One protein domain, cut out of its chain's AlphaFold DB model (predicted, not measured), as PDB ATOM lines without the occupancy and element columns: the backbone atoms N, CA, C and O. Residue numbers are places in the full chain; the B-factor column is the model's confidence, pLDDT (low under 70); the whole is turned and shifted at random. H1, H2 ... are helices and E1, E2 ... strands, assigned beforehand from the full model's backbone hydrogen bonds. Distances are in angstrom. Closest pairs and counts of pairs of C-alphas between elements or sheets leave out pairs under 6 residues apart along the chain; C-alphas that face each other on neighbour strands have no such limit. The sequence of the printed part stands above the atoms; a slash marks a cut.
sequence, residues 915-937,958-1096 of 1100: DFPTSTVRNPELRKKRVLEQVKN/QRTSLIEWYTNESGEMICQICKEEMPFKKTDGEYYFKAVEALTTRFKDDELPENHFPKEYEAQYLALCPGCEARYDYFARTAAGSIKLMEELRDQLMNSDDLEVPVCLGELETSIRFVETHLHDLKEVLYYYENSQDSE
ATOM      1  N   ASP A 915     181.432 302.137 259.886       73.62
ATOM      2  CA  ASP A 915     180.789 301.028 259.155       73.62
ATOM      3  C   ASP A 915     181.808 300.058 258.523       73.62
ATOM      4  O   ASP A 915     182.828 300.471 257.962       73.62
ATOM      5  N   PHE A 916     181.512 298.751 258.561       82.44
ATOM      6  CA  PHE A 916     182.388 297.707 258.009       82.44
ATOM      7  C   PHE A 916     182.247 297.597 256.472       82.44
ATOM      8  O   PHE A 916     181.123 297.587 255.964       82.44
ATOM      9  N   PRO A 917     183.352 297.472 255.710       82.88
ATOM     10  CA  PRO A 917     183.332 297.459 254.242       82.88
ATOM     11  C   PRO A 917     182.582 296.259 253.644       82.88
ATOM     12  O   PRO A 917     182.532 295.177 254.229       82.88
ATOM     13  N   THR A 918     182.034 296.433 252.435       75.19
ATOM     14  CA  THR A 918     181.374 295.368 251.660       75.19
ATOM     15  C   THR A 918     181.959 295.289 250.247       75.19
ATOM     16  O   THR A 918     182.176 296.303 249.591       75.19
ATOM     17  N   SER A 919     182.245 294.077 249.762       76.75
ATOM     18  CA  SER A 919     182.769 293.835 248.410       76.75
ATOM     19  C   SER A 919     182.200 292.525 247.884       76.75
ATOM     20  O   SER A 919     182.509 291.476 248.445       76.75
ATOM     21  N   THR A 920     181.356 292.603 246.849       74.06
ATOM     22  CA  THR A 920     180.539 291.484 246.352       74.06
ATOM     23  C   THR A 920     181.067 290.878 245.052       74.06
ATOM     24  O   THR A 920     181.548 291.584 244.154       74.06
ATOM     25  N   VAL A 921     180.937 289.557 244.901       75.81
ATOM     26  CA  VAL A 921     181.423 288.837 243.712       75.81
ATOM     27  C   VAL A 921     180.356 288.833 242.623       75.81
ATOM     28  O   VAL A 921     179.454 288.005 242.588       75.81
ATOM     29  N   ARG A 922     180.470 289.756 241.664       70.06
ATOM     30  CA  ARG A 922     179.473 289.893 240.582       70.06
ATOM     31  C   ARG A 922     179.494 288.762 239.544       70.06
ATOM     32  O   ARG A 922     178.488 288.547 238.875       70.06
ATOM     33  N   ASN A 923     180.633 288.092 239.343       76.00
ATOM     34  CA  ASN A 923     180.765 286.978 238.394       76.00
ATOM     35  C   ASN A 923     181.744 285.908 238.933       76.00
ATOM     36  O   ASN A 923     182.952 286.018 238.686       76.00
ATOM     37  N   PRO A 924     181.233 284.906 239.674       75.06
ATOM     38  CA  PRO A 924     182.042 283.898 240.368       75.06
ATOM     39  C   PRO A 924     182.958 283.089 239.443       75.06
ATOM     40  O   PRO A 924     184.145 282.946 239.719       75.06
ATOM     41  N   GLU A 925     182.459 282.652 238.284       76.25
ATOM     42  CA  GLU A 925     183.207 281.800 237.344       76.25
ATOM     43  C   GLU A 925     184.428 282.505 236.732       76.25
ATOM     44  O   GLU A 925     185.523 281.941 236.635       76.25
ATOM     45  N   LEU A 926     184.275 283.777 236.344       77.31
ATOM     46  CA  LEU A 926     185.399 284.577 235.843       77.31
ATOM     47  C   LEU A 926     186.410 284.890 236.953       77.31
ATOM     48  O   LEU A 926     187.615 284.900 236.691       77.31
ATOM     49  N   ARG A 927     185.929 285.133 238.182       79.62
ATOM     50  CA  ARG A 927     186.783 285.387 239.349       79.62
ATOM     51  C   ARG A 927     187.604 284.144 239.697       79.62
ATOM     52  O   ARG A 927     188.826 284.246 239.755       79.62
ATOM     53  N   LYS A 928     186.966 282.973 239.777       79.81
ATOM     54  CA  LYS A 928     187.603 281.665 239.992       79.81
ATOM     55  C   LYS A 928     188.731 281.406 238.997       79.81
ATOM     56  O   LYS A 928     189.854 281.102 239.393       79.81
ATOM     57  N   LYS A 929     188.481 281.604 237.696       79.31
ATOM     58  CA  LYS A 929     189.505 281.389 236.661       79.31
ATOM     59  C   LYS A 929     190.735 282.288 236.853       79.31
ATOM     60  O   LYS A 929     191.855 281.816 236.680       79.31
ATOM     61  N   ARG A 930     190.529 283.552 237.244       79.31
ATOM     62  CA  ARG A 930     191.607 284.520 237.508       79.31
ATOM     63  C   ARG A 930     192.413 284.164 238.760       79.31
ATOM     64  O   ARG A 930     193.638 284.241 238.720       79.31
ATOM     65  N   VAL A 931     191.742 283.749 239.834       77.75
ATOM     66  CA  VAL A 931     192.383 283.331 241.094       77.75
ATOM     67  C   VAL A 931     193.243 282.083 240.874       77.75
ATOM     68  O   VAL A 931     194.415 282.065 241.241       77.75
ATOM     69  N   LEU A 932     192.727 281.072 240.170       79.50
ATOM     70  CA  LEU A 932     193.492 279.855 239.869       79.50
ATOM     71  C   LEU A 932     194.700 280.117 238.954       79.50
ATOM     72  O   LEU A 932     195.736 279.466 239.085       79.50
ATOM     73  N   GLU A 933     194.597 281.072 238.028       75.12
ATOM     74  CA  GLU A 933     195.718 281.485 237.176       75.12
ATOM     75  C   GLU A 933     196.821 282.198 237.983       75.12
ATOM     76  O   GLU A 933     198.006 281.974 237.727       75.12
ATOM     77  N   GLN A 934     196.455 282.977 239.011       74.25
ATOM     78  CA  GLN A 934     197.413 283.565 239.958       74.25
ATOM     79  C   GLN A 934     198.140 282.489 240.776       74.25
ATOM     80  O   GLN A 934     199.366 282.526 240.860       74.25
ATOM     81  N   VAL A 935     197.420 281.493 241.303       71.44
ATOM     82  CA  VAL A 935     198.016 280.389 242.082       71.44
ATOM     83  C   VAL A 935     198.993 279.562 241.240       71.44
ATOM     84  O   VAL A 935     200.081 279.206 241.699       71.44
ATOM     85  N   LYS A 936     198.659 279.278 239.974       75.44
ATOM     86  CA  LYS A 936     199.556 278.531 239.075       75.44
ATOM     87  C   LYS A 936     200.866 279.270 238.808       75.44
ATOM     88  O   LYS A 936     201.919 278.635 238.810       75.44
ATOM     89  N   ASN A 937     200.797 280.588 238.631       71.94
ATOM     90  CA  ASN A 937     201.948 281.442 238.335       71.94
ATOM     91  C   ASN A 937     202.743 281.875 239.582       71.94
ATOM     92  O   ASN A 937     203.789 282.508 239.440       71.94
ATOM     93  N   GLN A 958     200.759 291.820 248.364       67.75
ATOM     94  CA  GLN A 958     199.639 291.416 249.229       67.75
ATOM     95  C   GLN A 958     198.932 292.590 249.930       67.75
ATOM     96  O   GLN A 958     197.802 292.460 250.397       67.75
ATOM     97  N   ARG A 959     199.611 293.734 250.082       73.75
ATOM     98  CA  ARG A 959     199.081 294.862 250.859       73.75
ATOM     99  C   ARG A 959     198.056 295.670 250.082       73.75
ATOM    100  O   ARG A 959     197.077 296.091 250.691       73.75
ATOM    101  N   THR A 960     198.263 295.857 248.784       79.31
ATOM    102  CA  THR A 960     197.359 296.649 247.944       79.31
ATOM    103  C   THR A 960     195.957 296.040 247.923       79.31
ATOM    104  O   THR A 960     194.986 296.731 248.224       79.31
ATOM    105  N   SER A 961     195.849 294.725 247.723       77.12
ATOM    106  CA  SER A 961     194.560 294.018 247.677       77.12
ATOM    107  C   SER A 961     193.803 294.067 249.009       77.12
ATOM    108  O   SER A 961     192.589 294.258 249.038       77.12
ATOM    109  N   LEU A 962     194.515 293.983 250.138       82.19
ATOM    110  CA  LEU A 962     193.897 294.089 251.464       82.19
ATOM    111  C   LEU A 962     193.400 295.500 251.787       82.19
ATOM    112  O   LEU A 962     192.370 295.644 252.444       82.19
ATOM    113  N   ILE A 963     194.104 296.535 251.326       83.19
ATOM    114  CA  ILE A 963     193.642 297.921 251.464       83.19
ATOM    115  C   ILE A 963     192.371 298.128 250.636       83.19
ATOM    116  O   ILE A 963     191.410 298.700 251.145       83.19
ATOM    117  N   GLU A 964     192.339 297.623 249.400       83.38
ATOM    118  CA  GLU A 964     191.160 297.724 248.533       83.38
ATOM    119  C   GLU A 964     189.935 297.010 249.117       83.38
ATOM    120  O   GLU A 964     188.821 297.519 249.016       83.38
ATOM    121  N   TRP A 965     190.114 295.844 249.740       85.94
ATOM    122  CA  TRP A 965     188.994 295.077 250.293       85.94
ATOM    123  C   TRP A 965     188.463 295.607 251.620       85.94
ATOM    124  O   TRP A 965     187.264 295.485 251.871       85.94
ATOM    125  N   TYR A 966     189.330 296.166 252.469       88.69
ATOM    126  CA  TYR A 966     188.981 296.489 253.858       88.69
ATOM    127  C   TYR A 966     188.993 297.980 254.192       88.69
ATOM    128  O   TYR A 966     188.980 298.348 255.368       88.69
ATOM    129  N   THR A 967     188.957 298.841 253.179       86.25
ATOM    130  CA  THR A 967     188.667 300.269 253.350       86.25
ATOM    131  C   THR A 967     187.205 300.533 253.006       86.25
ATOM    132  O   THR A 967     186.740 300.129 251.940       86.25
ATOM    133  N   ASN A 968     186.459 301.165 253.915       84.62
ATOM    134  CA  ASN A 968     185.044 301.475 253.700       84.62
ATOM    135  C   ASN A 968     184.854 302.691 252.765       84.62
ATOM    136  O   ASN A 968     185.815 303.362 252.384       84.62
ATOM    137  N   GLU A 969     183.607 302.994 252.392       80.19
ATOM    138  CA  GLU A 969     183.292 304.113 251.483       80.19
ATOM    139  C   GLU A 969     183.691 305.490 252.049       80.19
ATOM    140  O   GLU A 969     183.943 306.421 251.282       80.19
ATOM    141  N   SER A 970     183.815 305.607 253.376       76.69
ATOM    142  CA  SER A 970     184.304 306.802 254.077       76.69
ATOM    143  C   SER A 970     185.834 306.940 254.051       76.69
ATOM    144  O   SER A 970     186.372 307.949 254.509       76.69
ATOM    145  N   GLY A 971     186.550 305.962 253.486       80.19
ATOM    146  CA  GLY A 971     188.010 305.948 253.398       80.19
ATOM    147  C   GLY A 971     188.705 305.443 254.664       80.19
ATOM    148  O   GLY A 971     189.913 305.640 254.805       80.19
ATOM    149  N   GLU A 972     187.971 304.808 255.578       84.81
ATOM    150  CA  GLU A 972     188.480 304.269 256.839       84.81
ATOM    151  C   GLU A 972     188.832 302.790 256.658       84.81
ATOM    152  O   GLU A 972     188.001 301.983 256.232       84.81
ATOM    153  N   MET A 973     190.076 302.415 256.968       87.25
ATOM    154  CA  MET A 973     190.497 301.015 256.898       87.25
ATOM    155  C   MET A 973     190.110 300.296 258.185       87.25
ATOM    156  O   MET A 973     190.487 300.742 259.267       87.25
ATOM    157  N   ILE A 974     189.394 299.180 258.080       90.44
ATOM    158  CA  ILE A 974     188.781 298.499 259.225       90.44
ATOM    159  C   ILE A 974     189.503 297.185 259.539       90.44
ATOM    160  O   ILE A 974     189.869 296.416 258.652       90.44
ATOM    161  N   CYS A 975     189.712 296.905 260.827       91.44
ATOM    162  CA  CYS A 975     190.308 295.650 261.291       91.44
ATOM    163  C   CYS A 975     189.298 294.496 261.267       91.44
ATOM    164  O   CYS A 975     188.219 294.596 261.853       91.44
ATOM    165  N   GLN A 976     189.683 293.352 260.693       91.12
ATOM    166  CA  GLN A 976     188.782 292.204 260.513       91.12
ATOM    167  C   GLN A 976     188.313 291.526 261.815       91.12
ATOM    168  O   GLN A 976     187.282 290.856 261.803       91.12
ATOM    169  N   ILE A 977     189.030 291.694 262.937       88.94
ATOM    170  CA  ILE A 977     188.676 291.069 264.230       88.94
ATOM    171  C   ILE A 977     187.930 292.030 265.157       88.94
ATOM    172  O   ILE A 977     186.897 291.654 265.705       88.94
ATOM    173  N   CYS A 978     188.424 293.256 265.368       87.00
ATOM    174  CA  CYS A 978     187.762 294.197 266.284       87.00
ATOM    175  C   CYS A 978     186.673 295.040 265.615       87.00
ATOM    176  O   CYS A 978     185.875 295.632 266.329       87.00
ATOM    177  N   LYS A 979     186.618 295.060 264.275       89.50
ATOM    178  CA  LYS A 979     185.642 295.815 263.473       89.50
ATOM    179  C   LYS A 979     185.658 297.332 263.726       89.50
ATOM    180  O   LYS A 979     184.677 298.011 263.470       89.50
ATOM    181  N   GLU A 980     186.793 297.850 264.192       86.06
ATOM    182  CA  GLU A 980     187.046 299.285 264.382       86.06
ATOM    183  C   GLU A 980     188.030 299.790 263.316       86.06
ATOM    184  O   GLU A 980     188.786 298.995 262.737       86.06
ATOM    185  N   GLU A 981     188.058 301.107 263.095       87.19
ATOM    186  CA  GLU A 981     189.066 301.760 262.253       87.19
ATOM    187  C   GLU A 981     190.486 301.470 262.767       87.19
ATOM    188  O   GLU A 981     190.760 301.418 263.971       87.19
ATOM    189  N   MET A 982     191.416 301.266 261.833       85.69
ATOM    190  CA  MET A 982     192.824 301.056 262.138       85.69
ATOM    191  C   MET A 982     193.373 302.245 262.945       85.69
ATOM    192  O   MET A 982     193.257 303.396 262.525       85.69
ATOM    193  N   PRO A 983     194.040 301.988 264.083       78.31
ATOM    194  CA  PRO A 983     194.217 302.991 265.131       78.31
ATOM    195  C   PRO A 983     195.174 304.139 264.780       78.31
ATOM    196  O   PRO A 983     195.228 305.121 265.516       78.31
ATOM    197  N   PHE A 984     195.976 304.024 263.714       75.00
ATOM    198  CA  PHE A 984     196.866 305.104 263.279       75.00
ATOM    199  C   PHE A 984     197.320 304.977 261.813       75.00
ATOM    200  O   PHE A 984     197.425 303.879 261.256       75.00
ATOM    201  N   LYS A 985     197.649 306.127 261.208       79.94
ATOM    202  CA  LYS A 985     198.243 306.273 259.867       79.94
ATOM    203  C   LYS A 985     199.753 306.509 259.959       79.94
ATOM    204  O   LYS A 985     200.250 307.075 260.931       79.94
ATOM    205  N   LYS A 986     200.496 306.065 258.952       78.38
ATOM    206  CA  LYS A 986     201.925 306.333 258.768       78.38
ATOM    207  C   LYS A 986     202.148 307.782 258.312       78.38
ATOM    208  O   LYS A 986     201.210 308.504 257.987       78.38
ATOM    209  N   THR A 987     203.412 308.210 258.259       71.88
ATOM    210  CA  THR A 987     203.807 309.572 257.841       71.88
ATOM    211  C   THR A 987     203.430 309.922 256.403       71.88
ATOM    212  O   THR A 987     203.360 311.098 256.067       71.88
ATOM    213  N   ASP A 988     203.214 308.919 255.558       67.88
ATOM    214  CA  ASP A 988     202.748 309.056 254.175       67.88
ATOM    215  C   ASP A 988     201.214 309.146 254.061       67.88
ATOM    216  O   ASP A 988     200.695 309.394 252.977       67.88
ATOM    217  N   GLY A 989     200.489 309.023 255.178       68.56
ATOM    218  CA  GLY A 989     199.032 309.143 255.244       68.56
ATOM    219  C   GLY A 989     198.275 307.823 255.091       68.56
ATOM    220  O   GLY A 989     197.056 307.818 255.238       68.56
ATOM    221  N   GLU A 990     198.958 306.701 254.858       76.81
ATOM    222  CA  GLU A 990     198.315 305.387 254.749       76.81
ATOM    223  C   GLU A 990     198.099 304.727 256.113       76.81
ATOM    224  O   GLU A 990     198.879 304.922 257.046       76.81
ATOM    225  N   TYR A 991     197.073 303.882 256.244       81.56
ATOM    226  CA  TYR A 991     196.830 303.161 257.494       81.56
ATOM    227  C   TYR A 991     197.932 302.143 257.801       81.56
ATOM    228  O   TYR A 991     198.409 301.396 256.940       81.56
ATOM    229  N   TYR A 992     198.342 302.092 259.070       82.75
ATOM    230  CA  TYR A 992     199.251 301.058 259.539       82.75
ATOM    231  C   TYR A 992     198.477 299.802 259.941       82.75
ATOM    232  O   TYR A 992     197.734 299.802 260.922       82.75
ATOM    233  N   PHE A 993     198.732 298.703 259.233       87.31
ATOM    234  CA  PHE A 993     198.208 297.385 259.578       87.31
ATOM    235  C   PHE A 993     199.226 296.269 259.309       87.31
ATOM    236  O   PHE A 993     200.213 296.423 258.564       87.31
ATOM    237  N   LYS A 994     198.981 295.121 259.941       85.00
ATOM    238  CA  LYS A 994     199.753 293.895 259.761       85.00
ATOM    239  C   LYS A 994     198.988 292.943 258.849       85.00
ATOM    240  O   LYS A 994     197.821 292.663 259.098       85.00
ATOM    241  N   ALA A 995     199.666 292.482 257.797       84.00
ATOM    242  CA  ALA A 995     199.180 291.429 256.916       84.00
ATOM    243  C   ALA A 995     199.658 290.084 257.475       84.00
ATOM    244  O   ALA A 995     200.867 289.848 257.517       84.00
ATOM    245  N   VAL A 996     198.731 289.255 257.951       81.81
ATOM    246  CA  VAL A 996     199.022 287.993 258.654       81.81
ATOM    247  C   VAL A 996     198.454 286.832 257.851       81.81
ATOM    248  O   VAL A 996     197.331 286.939 257.386       81.81
ATOM    249  N   GLU A 997     199.194 285.741 257.657       79.25
ATOM    250  CA  GLU A 997     198.649 284.564 256.959       79.25
ATOM    251  C   GLU A 997     197.462 283.984 257.740       79.25
ATOM    252  O   GLU A 997     197.570 283.753 258.944       79.25
ATOM    253  N   ALA A 998     196.343 283.753 257.052       75.69
ATOM    254  CA  ALA A 998     195.117 283.218 257.638       75.69
ATOM    255  C   ALA A 998     195.289 281.772 258.131       75.69
ATOM    256  O   ALA A 998     194.679 281.390 259.121       75.69
ATOM    257  N   LEU A 999     196.132 280.981 257.457       75.19
ATOM    258  CA  LEU A 999     196.541 279.638 257.876       75.19
ATOM    259  C   LEU A 999     198.070 279.568 257.784       75.19
ATOM    260  O   LEU A 999     198.624 279.525 256.686       75.19
ATOM    261  N   THR A1000     198.764 279.630 258.923       65.56
ATOM    262  CA  THR A1000     200.239 279.662 258.968       65.56
ATOM    263  C   THR A1000     200.831 278.312 259.375       65.56
ATOM    264  O   THR A1000     200.267 277.607 260.206       65.56
ATOM    265  N   THR A1001     201.994 277.959 258.819       58.75
ATOM    266  CA  THR A1001     202.614 276.618 258.943       58.75
ATOM    267  C   THR A1001     203.994 276.621 259.614       58.75
ATOM    268  O   THR A1001     204.719 275.629 259.593       58.75
ATOM    269  N   ARG A1002     204.403 277.723 260.257       53.53
ATOM    270  CA  ARG A1002     205.718 277.816 260.918       53.53
ATOM    271  C   ARG A1002     205.688 277.291 262.356       53.53
ATOM    272  O   ARG A1002     205.539 278.078 263.290       53.53
ATOM    273  N   PHE A1003     205.970 276.005 262.546       52.06
ATOM    274  CA  PHE A1003     206.396 275.480 263.847       52.06
ATOM    275  C   PHE A1003     207.916 275.331 263.880       52.06
ATOM    276  O   PHE A1003     208.540 274.817 262.952       52.06
ATOM    277  N   LYS A1004     208.540 275.845 264.946       42.41
ATOM    278  CA  LYS A1004     209.915 275.478 265.280       42.41
ATOM    279  C   LYS A1004     209.855 274.051 265.799       42.41
ATOM    280  O   LYS A1004     209.384 273.863 266.912       42.41
ATOM    281  N   ASP A1005     210.235 273.102 264.958       48.62
ATOM    282  CA  ASP A1005     211.151 271.998 265.269       48.62
ATOM    283  C   ASP A1005     210.872 270.852 264.288       48.62
ATOM    284  O   ASP A1005     210.082 269.969 264.574       48.62
ATOM    285  N   ASP A1006     211.486 270.957 263.100       46.78
ATOM    286  CA  ASP A1006     211.843 269.931 262.096       46.78
ATOM    287  C   ASP A1006     210.946 268.691 261.826       46.78
ATOM    288  O   ASP A1006     211.371 267.806 261.091       46.78
ATOM    289  N   GLU A1007     209.685 268.653 262.252       45.66
ATOM    290  CA  GLU A1007     208.640 267.828 261.630       45.66
ATOM    291  C   GLU A1007     207.507 268.756 261.173       45.66
ATOM    292  O   GLU A1007     206.679 269.219 261.956       45.66
ATOM    293  N   LEU A1008     207.555 269.114 259.885       45.59
ATOM    294  CA  LEU A1008     206.587 269.980 259.214       45.59
ATOM    295  C   LEU A1008     205.245 269.247 259.014       45.59
ATOM    296  O   LEU A1008     205.235 268.236 258.311       45.59
ATOM    297  N   PRO A1009     204.110 269.778 259.511       49.31
ATOM    298  CA  PRO A1009     202.800 269.499 258.935       49.31
ATOM    299  C   PRO A1009     202.693 270.136 257.545       49.31
ATOM    300  O   PRO A1009     203.327 271.160 257.263       49.31
ATOM    301  N   GLU A1010     201.878 269.528 256.689       54.56
ATOM    302  CA  GLU A1010     201.635 269.944 255.310       54.56
ATOM    303  C   GLU A1010     201.348 271.444 255.193       54.56
ATOM    304  O   GLU A1010     200.478 272.011 255.857       54.56
ATOM    305  N   ASN A1011     202.105 272.112 254.324       57.84
ATOM    306  CA  ASN A1011     201.927 273.530 254.085       57.84
ATOM    307  C   ASN A1011     200.634 273.743 253.288       57.84
ATOM    308  O   ASN A1011     200.657 273.588 252.070       57.84
ATOM    309  N   HIS A1012     199.532 274.113 253.953       62.78
ATOM    310  CA  HIS A1012     198.228 274.331 253.301       62.78
ATOM    311  C   HIS A1012     198.307 275.292 252.112       62.78
ATOM    312  O   HIS A1012     197.561 275.145 251.149       62.78
ATOM    313  N   PHE A1013     199.249 276.239 252.156       68.81
ATOM    314  CA  PHE A1013     199.525 277.156 251.061       68.81
ATOM    315  C   PHE A1013     201.022 277.164 250.737       68.81
ATOM    316  O   PHE A1013     201.783 277.980 251.274       68.81
ATOM    317  N   PRO A1014     201.473 276.257 249.851       63.47
ATOM    318  CA  PRO A1014     202.888 276.104 249.517       63.47
ATOM    319  C   PRO A1014     203.423 277.241 248.634       63.47
ATOM    320  O   PRO A1014     204.637 277.441 248.537       63.47
ATOM    321  N   LYS A1015     202.528 278.016 248.014       70.00
ATOM    322  CA  LYS A1015     202.853 279.170 247.174       70.00
ATOM    323  C   LYS A1015     202.408 280.471 247.828       70.00
ATOM    324  O   LYS A1015     201.496 280.487 248.648       70.00
ATOM    325  N   GLU A1016     203.056 281.570 247.467       69.69
ATOM    326  CA  GLU A1016     202.660 282.895 247.945       69.69
ATOM    327  C   GLU A1016     201.658 283.554 246.984       69.69
ATOM    328  O   GLU A1016     201.940 283.729 245.799       69.69
ATOM    329  N   TYR A1017     200.479 283.926 247.484       75.19
ATOM    330  CA  TYR A1017     199.458 284.659 246.726       75.19
ATOM    331  C   TYR A1017     198.590 285.508 247.668       75.19
ATOM    332  O   TYR A1017     198.578 285.305 248.878       75.19
ATOM    333  N   GLU A1018     197.890 286.501 247.125       73.81
ATOM    334  CA  GLU A1018     197.345 287.625 247.907       73.81
ATOM    335  C   GLU A1018     196.221 287.231 248.876       73.81
ATOM    336  O   GLU A1018     196.176 287.725 249.999       73.81
ATOM    337  N   ALA A1019     195.340 286.318 248.463       76.75
ATOM    338  CA  ALA A1019     194.141 285.962 249.218       76.75
ATOM    339  C   ALA A1019     194.419 285.228 250.542       76.75
ATOM    340  O   ALA A1019     193.518 285.113 251.355       76.75
ATOM    341  N   GLN A1020     195.635 284.730 250.797       80.88
ATOM    342  CA  GLN A1020     195.932 284.000 252.039       80.88
ATOM    343  C   GLN A1020     196.187 284.910 253.256       80.88
ATOM    344  O   GLN A1020     196.490 284.397 254.332       80.88
ATOM    345  N   TYR A1021     196.133 286.238 253.112       85.50
ATOM    346  CA  TYR A1021     196.512 287.185 254.167       85.50
ATOM    347  C   TYR A1021     195.309 287.935 254.755       85.50
ATOM    348  O   TYR A1021     194.382 288.296 254.050       85.50
ATOM    349  N   LEU A1022     195.359 288.239 256.051       86.81
ATOM    350  CA  LEU A1022     194.379 289.014 256.813       86.81
ATOM    351  C   LEU A1022     194.928 290.400 257.153       86.81
ATOM    352  O   LEU A1022     196.109 290.543 257.470       86.81
ATOM    353  N   ALA A1023     194.060 291.409 257.174       89.69
ATOM    354  CA  ALA A1023     194.366 292.775 257.572       89.69
ATOM    355  C   ALA A1023     193.968 293.045 259.033       89.69
ATOM    356  O   ALA A1023     192.796 293.266 259.354       89.69
ATOM    357  N   LEU A1024     194.958 293.059 259.933       89.12
ATOM    358  CA  LEU A1024     194.736 293.203 261.375       89.12
ATOM    359  C   LEU A1024     195.439 294.432 261.967       89.12
ATOM    360  O   LEU A1024     196.550 294.803 261.569       89.12
ATOM    361  N   CYS A1025     194.799 295.044 262.970       89.19
ATOM    362  CA  CYS A1025     195.426 296.082 263.784       89.19
ATOM    363  C   CYS A1025     196.498 295.465 264.705       89.19
ATOM    364  O   CYS A1025     196.424 294.272 265.010       89.19
ATOM    365  N   PRO A1026     197.468 296.246 265.216       82.81
ATOM    366  CA  PRO A1026     198.582 295.697 265.998       82.81
ATOM    367  C   PRO A1026     198.151 294.928 267.254       82.81
ATOM    368  O   PRO A1026     198.792 293.958 267.643       82.81
ATOM    369  N   GLY A1027     197.049 295.345 267.887       84.56
ATOM    370  CA  GLY A1027     196.520 294.668 269.073       84.56
ATOM    371  C   GLY A1027     195.883 293.314 268.755       84.56
ATOM    372  O   GLY A1027     196.100 292.345 269.480       84.56
ATOM    373  N   CYS A1028     195.114 293.235 267.667       86.00
ATOM    374  CA  CYS A1028     194.499 291.985 267.223       86.00
ATOM    375  C   CYS A1028     195.528 291.032 266.614       86.00
ATOM    376  O   CYS A1028     195.457 289.837 266.879       86.00
ATOM    377  N   GLU A1029     196.505 291.549 265.865       87.25
ATOM    378  CA  GLU A1029     197.601 290.749 265.315       87.25
ATOM    379  C   GLU A1029     198.415 290.078 266.419       87.25
ATOM    380  O   GLU A1029     198.592 288.867 266.370       87.25
ATOM    381  N   ALA A1030     198.823 290.811 267.459       82.56
ATOM    382  CA  ALA A1030     199.603 290.230 268.550       82.56
ATOM    383  C   ALA A1030     198.866 289.081 269.263       82.56
ATOM    384  O   ALA A1030     199.484 288.092 269.657       82.56
ATOM    385  N   ARG A1031     197.540 289.195 269.419       81.56
ATOM    386  CA  ARG A1031     196.711 288.133 270.010       81.56
ATOM    387  C   ARG A1031     196.581 286.947 269.063       81.56
ATOM    388  O   ARG A1031     196.792 285.818 269.490       81.56
ATOM    389  N   TYR A1032     196.279 287.203 267.793       81.00
ATOM    390  CA  TYR A1032     196.152 286.157 266.782       81.00
ATOM    391  C   TYR A1032     197.464 285.369 266.621       81.00
ATOM    392  O   TYR A1032     197.460 284.145 266.690       81.00
ATOM    393  N   ASP A1033     198.605 286.059 266.529       76.88
ATOM    394  CA  ASP A1033     199.926 285.444 266.349       76.88
ATOM    395  C   ASP A1033     200.376 284.635 267.582       76.88
ATOM    396  O   ASP A1033     201.002 283.584 267.438       76.88
ATOM    397  N   TYR A1034     200.020 285.068 268.802       77.50
ATOM    398  CA  TYR A1034     200.344 284.336 270.035       77.50
ATOM    399  C   TYR A1034     199.689 282.947 270.077       77.50
ATOM    400  O   TYR A1034     200.356 281.954 270.387       77.50
ATOM    401  N   PHE A1035     198.402 282.865 269.729       73.44
ATOM    402  CA  PHE A1035     197.649 281.606 269.735       73.44
ATOM    403  C   PHE A1035     197.880 280.766 268.470       73.44
ATOM    404  O   PHE A1035     197.861 279.542 268.545       73.44
ATOM    405  N   ALA A1036     198.208 281.395 267.337       68.38
ATOM    406  CA  ALA A1036     198.573 280.690 266.110       68.38
ATOM    407  C   ALA A1036     199.927 279.951 266.198       68.38
ATOM    408  O   ALA A1036     200.136 278.973 265.486       68.38
ATOM    409  N   ARG A1037     200.862 280.392 267.059       63.41
ATOM    410  CA  ARG A1037     202.254 279.883 267.101       63.41
ATOM    411  C   ARG A1037     202.603 278.972 268.281       63.41
ATOM    412  O   ARG A1037     203.748 278.529 268.382       63.41
ATOM    413  N   THR A1038     201.674 278.688 269.193       58.94
ATOM    414  CA  THR A1038     201.927 277.853 270.382       58.94
ATOM    415  C   THR A1038     201.487 276.392 270.161       58.94
ATOM    416  O   THR A1038     200.323 276.110 269.894       58.94
ATOM    417  N   ALA A1039     202.433 275.448 270.294       54.09
ATOM    418  CA  ALA A1039     202.383 274.080 269.741       54.09
ATOM    419  C   ALA A1039     201.246 273.141 270.211       54.09
ATOM    420  O   ALA A1039     201.043 272.101 269.597       54.09
ATOM    421  N   ALA A1040     200.505 273.459 271.276       51.69
ATOM    422  CA  ALA A1040     199.440 272.585 271.794       51.69
ATOM    423  C   ALA A1040     198.014 273.021 271.402       51.69
ATOM    424  O   ALA A1040     197.088 272.225 271.518       51.69
ATOM    425  N   GLY A1041     197.821 274.270 270.955       52.47
ATOM    426  CA  GLY A1041     196.506 274.797 270.552       52.47
ATOM    427  C   GLY A1041     196.399 275.131 269.065       52.47
ATOM    428  O   GLY A1041     195.298 275.241 268.533       52.47
ATOM    429  N   SER A1042     197.536 275.271 268.388       62.50
ATOM    430  CA  SER A1042     197.592 275.786 267.025       62.50
ATOM    431  C   SER A1042     197.036 274.825 265.976       62.50
ATOM    432  O   SER A1042     196.359 275.284 265.067       62.50
ATOM    433  N   ILE A1043     197.274 273.513 266.100       64.56
ATOM    434  CA  ILE A1043     196.808 272.525 265.108       64.56
ATOM    435  C   ILE A1043     195.280 272.509 265.082       64.56
ATOM    436  O   ILE A1043     194.678 272.748 264.044       64.56
ATOM    437  N   LYS A1044     194.657 272.363 266.256       67.25
ATOM    438  CA  LYS A1044     193.201 272.305 266.380       67.25
ATOM    439  C   LYS A1044     192.523 273.606 265.934       67.25
ATOM    440  O   LYS A1044     191.530 273.555 265.226       67.25
ATOM    441  N   LEU A1045     193.083 274.764 266.298       70.56
ATOM    442  CA  LEU A1045     192.554 276.064 265.876       70.56
ATOM    443  C   LEU A1045     192.662 276.269 264.355       70.56
ATOM    444  O   LEU A1045     191.747 276.826 263.757       70.56
ATOM    445  N   MET A1046     193.766 275.844 263.730       77.38
ATOM    446  CA  MET A1046     193.972 275.987 262.283       77.38
ATOM    447  C   MET A1046     193.127 274.993 261.480       77.38
ATOM    448  O   MET A1046     192.590 275.379 260.445       77.38
ATOM    449  N   GLU A1047     192.959 273.758 261.964       73.62
ATOM    450  CA  GLU A1047     192.052 272.759 261.379       73.62
ATOM    451  C   GLU A1047     190.591 273.215 261.481       73.62
ATOM    452  O   GLU A1047     189.899 273.266 260.469       73.62
ATOM    453  N   GLU A1048     190.146 273.664 262.659       74.62
ATOM    454  CA  GLU A1048     188.790 274.196 262.850       74.62
ATOM    455  C   GLU A1048     188.544 275.439 261.977       74.62
ATOM    456  O   GLU A1048     187.488 275.559 261.355       74.62
ATOM    457  N   LEU A1049     189.522 276.351 261.882       78.38
ATOM    458  CA  LEU A1049     189.412 277.540 261.034       78.38
ATOM    459  C   LEU A1049     189.381 277.174 259.544       78.38
ATOM    460  O   LEU A1049     188.587 277.748 258.802       78.38
ATOM    461  N   ARG A1050     190.200 276.214 259.097       80.50
ATOM    462  CA  ARG A1050     190.182 275.701 257.718       80.50
ATOM    463  C   ARG A1050     188.832 275.063 257.386       80.50
ATOM    464  O   ARG A1050     188.237 275.423 256.370       80.50
ATOM    465  N   ASP A1051     188.332 274.179 258.247       78.75
ATOM    466  CA  ASP A1051     187.051 273.492 258.061       78.75
ATOM    467  C   ASP A1051     185.893 274.488 257.998       78.75
ATOM    468  O   ASP A1051     184.997 274.360 257.159       78.75
ATOM    469  N   GLN A1052     185.919 275.517 258.846       80.25
ATOM    470  CA  GLN A1052     184.936 276.597 258.817       80.25
ATOM    471  C   GLN A1052     185.036 277.408 257.521       80.25
ATOM    472  O   GLN A1052     184.015 277.668 256.889       80.25
ATOM    473  N   LEU A1053     186.246 277.770 257.086       81.50
ATOM    474  CA  LEU A1053     186.452 278.548 255.862       81.50
ATOM    475  C   LEU A1053     185.998 277.802 254.608       81.50
ATOM    476  O   LEU A1053     185.534 278.446 253.672       81.50
ATOM    477  N   MET A1054     186.102 276.475 254.574       76.94
ATOM    478  CA  MET A1054     185.631 275.684 253.438       76.94
ATOM    479  C   MET A1054     184.127 275.414 253.466       76.94
ATOM    480  O   MET A1054     183.475 275.511 252.429       76.94
ATOM    481  N   ASN A1055     183.582 275.067 254.635       77.44
ATOM    482  CA  ASN A1055     182.214 274.555 254.745       77.44
ATOM    483  C   ASN A1055     181.171 275.640 255.047       77.44
ATOM    484  O   ASN A1055     179.978 275.399 254.862       77.44
ATOM    485  N   SER A1056     181.591 276.819 255.516       71.25
ATOM    486  CA  SER A1056     180.683 277.915 255.867       71.25
ATOM    487  C   SER A1056     180.631 278.977 254.779       71.25
ATOM    488  O   SER A1056     181.662 279.521 254.391       71.25
ATOM    489  N   ASP A1057     179.432 279.327 254.311       71.88
ATOM    490  CA  ASP A1057     179.182 280.491 253.444       71.88
ATOM    491  C   ASP A1057     179.023 281.807 254.222       71.88
ATOM    492  O   ASP A1057     178.750 282.850 253.624       71.88
ATOM    493  N   ASP A1058     179.217 281.777 255.543       79.62
ATOM    494  CA  ASP A1058     179.152 282.970 256.378       79.62
ATOM    495  C   ASP A1058     180.411 283.837 256.221       79.62
ATOM    496  O   ASP A1058     181.542 283.349 256.175       79.62
ATOM    497  N   LEU A1059     180.208 285.152 256.160       84.19
ATOM    498  CA  LEU A1059     181.290 286.130 256.075       84.19
ATOM    499  C   LEU A1059     181.960 286.361 257.429       84.19
ATOM    500  O   LEU A1059     183.032 286.963 257.474       84.19
ATOM    501  N   GLU A1060     181.354 285.915 258.527       86.75
ATOM    502  CA  GLU A1060     181.958 285.972 259.853       86.75
ATOM    503  C   GLU A1060     182.335 284.579 260.342       86.75
ATOM    504  O   GLU A1060     181.487 283.756 260.672       86.75
ATOM    505  N   VAL A1061     183.640 284.324 260.405       83.38
ATOM    506  CA  VAL A1061     184.167 283.018 260.787       83.38
ATOM    507  C   VAL A1061     184.604 283.069 262.247       83.38
ATOM    508  O   VAL A1061     185.498 283.855 262.579       83.38
ATOM    509  N   PRO A1062     183.980 282.289 263.144       79.56
ATOM    510  CA  PRO A1062     184.326 282.305 264.555       79.56
ATOM    511  C   PRO A1062     185.759 281.807 264.765       79.56
ATOM    512  O   PRO A1062     186.210 280.852 264.137       79.56
ATOM    513  N   VAL A1063     186.482 282.469 265.662       79.31
ATOM    514  CA  VAL A1063     187.834 282.092 266.067       79.31
ATOM    515  C   VAL A1063     187.982 282.294 267.569       79.31
ATOM    516  O   VAL A1063     187.586 283.325 268.119       79.31
ATOM    517  N   CYS A1064     188.571 281.315 268.247       74.31
ATOM    518  CA  CYS A1064     188.800 281.390 269.682       74.31
ATOM    519  C   CYS A1064     190.272 281.704 269.965       74.31
ATOM    520  O   CYS A1064     191.166 280.930 269.622       74.31
ATOM    521  N   LEU A1065     190.533 282.862 270.572       75.38
ATOM    522  CA  LEU A1065     191.884 283.333 270.895       75.38
ATOM    523  C   LEU A1065     192.086 283.303 272.417       75.38
ATOM    524  O   LEU A1065     192.159 284.347 273.071       75.38
ATOM    525  N   GLY A1066     192.130 282.092 272.983       69.75
ATOM    526  CA  GLY A1066     192.197 281.846 274.429       69.75
ATOM    527  C   GLY A1066     190.804 281.748 275.058       69.75
ATOM    528  O   GLY A1066     190.019 280.902 274.660       69.75
ATOM    529  N   GLU A1067     190.496 282.607 276.034       59.62
ATOM    530  CA  GLU A1067     189.143 282.736 276.621       59.62
ATOM    531  C   GLU A1067     188.258 283.743 275.860       59.62
ATOM    532  O   GLU A1067     187.102 283.964 276.212       59.62
ATOM    533  N   LEU A1068     188.807 284.392 274.825       64.94
ATOM    534  CA  LEU A1068     188.080 285.350 274.002       64.94
ATOM    535  C   LEU A1068     187.480 284.644 272.782       64.94
ATOM    536  O   LEU A1068     188.176 284.416 271.788       64.94
ATOM    537  N   GLU A1069     186.183 284.358 272.846       72.75
ATOM    538  CA  GLU A1069     185.389 283.958 271.683       72.75
ATOM    539  C   GLU A1069     185.147 285.183 270.794       72.75
ATOM    540  O   GLU A1069     184.507 286.160 271.190       72.75
ATOM    541  N   THR A1070     185.721 285.174 269.593       82.25
ATOM    542  CA  THR A1070     185.564 286.259 268.625       82.25
ATOM    543  C   THR A1070     185.381 285.700 267.217       82.25
ATOM    544  O   THR A1070     185.129 284.514 267.033       82.25
ATOM    545  N   SER A1071     185.443 286.559 266.207       87.56
ATOM    546  CA  SER A1071     185.213 286.197 264.813       87.56
ATOM    547  C   SER A1071     186.074 287.047 263.885       87.56
ATOM    548  O   SER A1071     186.334 288.227 264.156       87.56
ATOM    549  N   ILE A1072     186.496 286.449 262.777       88.56
ATOM    550  CA  ILE A1072     187.156 287.128 261.669       88.56
ATOM    551  C   ILE A1072     186.092 287.436 260.627       88.56
ATOM    552  O   ILE A1072     185.472 286.529 260.075       88.56
ATOM    553  N   ARG A1073     185.893 288.723 260.347       90.69
ATOM    554  CA  ARG A1073     184.944 289.169 259.333       90.69
ATOM    555  C   ARG A1073     185.624 289.356 257.983       90.69
ATOM    556  O   ARG A1073     186.636 290.057 257.864       90.69
ATOM    557  N   PHE A1074     185.053 288.743 256.958       88.69
ATOM    558  CA  PHE A1074     185.492 288.811 255.575       88.69
ATOM    559  C   PHE A1074     184.532 289.634 254.718       88.69
ATOM    560  O   PHE A1074     183.350 289.770 255.023       88.69
ATOM    561  N   VAL A1075     185.054 290.189 253.625       87.12
ATOM    562  CA  VAL A1075     184.210 290.612 252.504       87.12
ATOM    563  C   VAL A1075     184.031 289.433 251.553       87.12
ATOM    564  O   VAL A1075     184.921 288.589 251.440       87.12
ATOM    565  N   GLU A1076     182.899 289.386 250.853       84.25
ATOM    566  CA  GLU A1076     182.505 288.254 250.005       84.25
ATOM    567  C   GLU A1076     183.582 287.892 248.975       84.25
ATOM    568  O   GLU A1076     183.925 286.722 248.829       84.25
ATOM    569  N   THR A1077     184.197 288.894 248.338       85.06
ATOM    570  CA  THR A1077     185.298 288.676 247.386       85.06
ATOM    571  C   THR A1077     186.502 287.971 248.007       85.06
ATOM    572  O   THR A1077     187.066 287.072 247.389       85.06
ATOM    573  N   HIS A1078     186.895 288.351 249.223       88.38
ATOM    574  CA  HIS A1078     188.081 287.788 249.861       88.38
ATOM    575  C   HIS A1078     187.836 286.348 250.328       88.38
ATOM    576  O   HIS A1078     188.671 285.479 250.087       88.38
ATOM    577  N   LEU A1079     186.669 286.069 250.924       85.94
ATOM    578  CA  LEU A1079     186.311 284.710 251.336       85.94
ATOM    579  C   LEU A1079     186.163 283.773 250.129       85.94
ATOM    580  O   LEU A1079     186.654 282.647 250.160       85.94
ATOM    581  N   HIS A1080     185.527 284.250 249.054       82.81
ATOM    582  CA  HIS A1080     185.380 283.492 247.813       82.81
ATOM    583  C   HIS A1080     186.745 283.132 247.208       82.81
ATOM    584  O   HIS A1080     186.974 281.978 246.848       82.81
ATOM    585  N   ASP A1081     187.665 284.097 247.113       85.81
ATOM    586  CA  ASP A1081     189.005 283.846 246.581       85.81
ATOM    587  C   ASP A1081     189.771 282.837 247.461       85.81
ATOM    588  O   ASP A1081     190.376 281.913 246.926       85.81
ATOM    589  N   LEU A1082     189.695 282.943 248.796       83.94
ATOM    590  CA  LEU A1082     190.356 282.008 249.716       83.94
ATOM    591  C   LEU A1082     189.813 280.571 249.584       83.94
ATOM    592  O   LEU A1082     190.598 279.622 249.522       83.94
ATOM    593  N   LYS A1083     188.486 280.410 249.488       83.12
ATOM    594  CA  LYS A1083     187.822 279.110 249.293       83.12
ATOM    595  C   LYS A1083     188.249 278.422 248.006       83.12
ATOM    596  O   LYS A1083     188.563 277.237 248.019       83.12
ATOM    597  N   GLU A1084     188.290 279.161 246.901       83.25
ATOM    598  CA  GLU A1084     188.685 278.607 245.604       83.25
ATOM    599  C   GLU A1084     190.136 278.117 245.603       83.25
ATOM    600  O   GLU A1084     190.452 277.123 244.946       83.25
ATOM    601  N   VAL A1085     191.019 278.764 246.374       80.00
ATOM    602  CA  VAL A1085     192.394 278.277 246.514       80.00
ATOM    603  C   VAL A1085     192.497 277.063 247.439       80.00
ATOM    604  O   VAL A1085     193.210 276.121 247.100       80.00
ATOM    605  N   LEU A1086     191.769 277.034 248.558       79.25
ATOM    606  CA  LEU A1086     191.705 275.842 249.416       79.25
ATOM    607  C   LEU A1086     191.180 274.626 248.640       79.25
ATOM    608  O   LEU A1086     191.808 273.569 248.653       79.25
ATOM    609  N   TYR A1087     190.112 274.815 247.862       80.50
ATOM    610  CA  TYR A1087     189.539 273.776 247.009       80.50
ATOM    611  C   TYR A1087     190.519 273.311 245.922       80.50
ATOM    612  O   TYR A1087     190.564 272.128 245.583       80.50
ATOM    613  N   TYR A1088     191.331 274.217 245.365       78.00
ATOM    614  CA  TYR A1088     192.376 273.848 244.409       78.00
ATOM    615  C   TYR A1088     193.423 272.918 245.028       78.00
ATOM    616  O   TYR A1088     193.785 271.932 244.388       78.00
ATOM    617  N   TYR A1089     193.898 273.199 246.244       73.38
ATOM    618  CA  TYR A1089     194.941 272.389 246.878       73.38
ATOM    619  C   TYR A1089     194.430 271.045 247.409       73.38
ATOM    620  O   TYR A1089     195.117 270.049 247.201       73.38
ATOM    621  N   GLU A1090     193.211 270.968 247.953       70.75
ATOM    622  CA  GLU A1090     192.614 269.683 248.357       70.75
ATOM    623  C   GLU A1090     192.471 268.706 247.192       70.75
ATOM    624  O   GLU A1090     192.912 267.564 247.270       70.75
ATOM    625  N   ASN A1091     191.931 269.174 246.065       67.12
ATOM    626  CA  ASN A1091     191.741 268.319 244.893       67.12
ATOM    627  C   ASN A1091     193.044 268.054 244.119       67.12
ATOM    628  O   ASN A1091     193.069 267.192 243.241       67.12
ATOM    629  N   SER A1092     194.114 268.811 244.390       59.94
ATOM    630  CA  SER A1092     195.435 268.555 243.802       59.94
ATOM    631  C   SER A1092     196.201 267.479 244.580       59.94
ATOM    632  O   SER A1092     196.922 266.701 243.956       59.94
ATOM    633  N   GLN A1093     196.022 267.388 245.904       54.19
ATOM    634  CA  GLN A1093     196.660 266.359 246.739       54.19
ATOM    635  C   GLN A1093     196.079 264.953 246.509       54.19
ATOM    636  O   GLN A1093     196.835 263.987 246.517       54.19
ATOM    637  N   ASP A1094     194.795 264.834 246.146       43.38
ATOM    638  CA  ASP A1094     194.172 263.551 245.757       43.38
ATOM    639  C   ASP A1094     194.777 262.909 244.481       43.38
ATOM    640  O   ASP A1094     194.413 261.790 244.112       43.38
ATOM    641  N   SER A1095     195.700 263.588 243.783       40.06
ATOM    642  CA  SER A1095     196.325 263.088 242.549       40.06
ATOM    643  C   SER A1095     197.750 262.531 242.692       40.06
ATOM    644  O   SER A1095     198.251 261.978 241.712       40.06
ATOM    645  N   GLU A1096     198.385 262.601 243.872       38.56
ATOM    646  CA  GLU A1096     199.788 262.164 244.058       38.56
ATOM    647  C   GLU A1096     200.028 260.983 245.037       38.56
ATOM    648  O   GLU A1096     201.140 260.469 245.051       38.56
TER     649      GLU A1096
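AT A GLANCE: This is residues 915 to 937 and 958 to 1096 of the 1100 residues of an uncharacterized protein of Candidatus Poribacteria bacterium (UniProt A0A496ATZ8). Two small strand hairpins, E3-E4 and E1-E2, stand among helices: H3 bridges E3 and E1, H4 packs on E3, and H2 packs on E2. Far from H3, the long helix H5 crosses the end of H4, H1 packs across H5, and residues 1091 to 1096 stick out. The 162 printed residues hold five named helices and four named strands, H1 H2 E1 E2 H3 H4 E3 E4 H5, class mixed; both sheets are antiparallel. It is compact, radius of gyration of the C-alphas 15.9 A, spanning 48 by 40 by 29 A.

HOW THE PARTS SIT: E3, residues 1060 to 1065, and E4, 1068 to 1073, form an antiparallel hairpin; N 1063 and O 1070 are within hydrogen-bond range at 2.8 A. The closest C-alphas of H4, residues 1042 to 1055, and E3 are Gln 1052 and Val 1061, 6.8 A; those of H3, residues 1026 to 1036, and E3 are Phe 1035 and Leu 1065, 6.1 A. H3 and H4 touch only at the corner, closest C-alphas Ala 1036 and Ser 1042, 5.1 A. E1, residues 994 to 997, and E2, 1021 to 1024, form the other hairpin, N 1022 to O 996 2.7 A; E1 and E3 are apart. The closest C-alphas of H3 and E1 are Pro 1026 and Lys 994, 6.6 A; of H2, residues 958 to 966, and E2, Leu 962 and Ala 1023, 6.3 A. H5, residues 1076 to 1093, touches H4 about perpendicular at 73 degrees, closest C-alphas Lys 1083 and Met 1054, 5.8 A. H1, residues 924 to 937, touches H5 at a steep tilt of 55 degrees, closest C-alphas Val 931 and Asp 1081, 6.5 A. O i to N i+4 pairs are within hydrogen-bond range throughout H1, H3, H4 and H5, and in 4 of 5 in H2.

IN THESE COORDINATES: H5 is 26.3 A long, H1 20.2 A and H4 19.7 A. C-alpha 924 is at (182.042, 283.898, 240.368), C-alpha 1093 at (196.660, 266.359, 246.739).

THE WHOLE: Residues 938 to 957 are not printed, a 14.9 A gap between C-alphas 937 and 958. Links H2 to E1 and E1 to E2 are long. pLDDT is under 70 in 37 residues, among them 1000 to 1014.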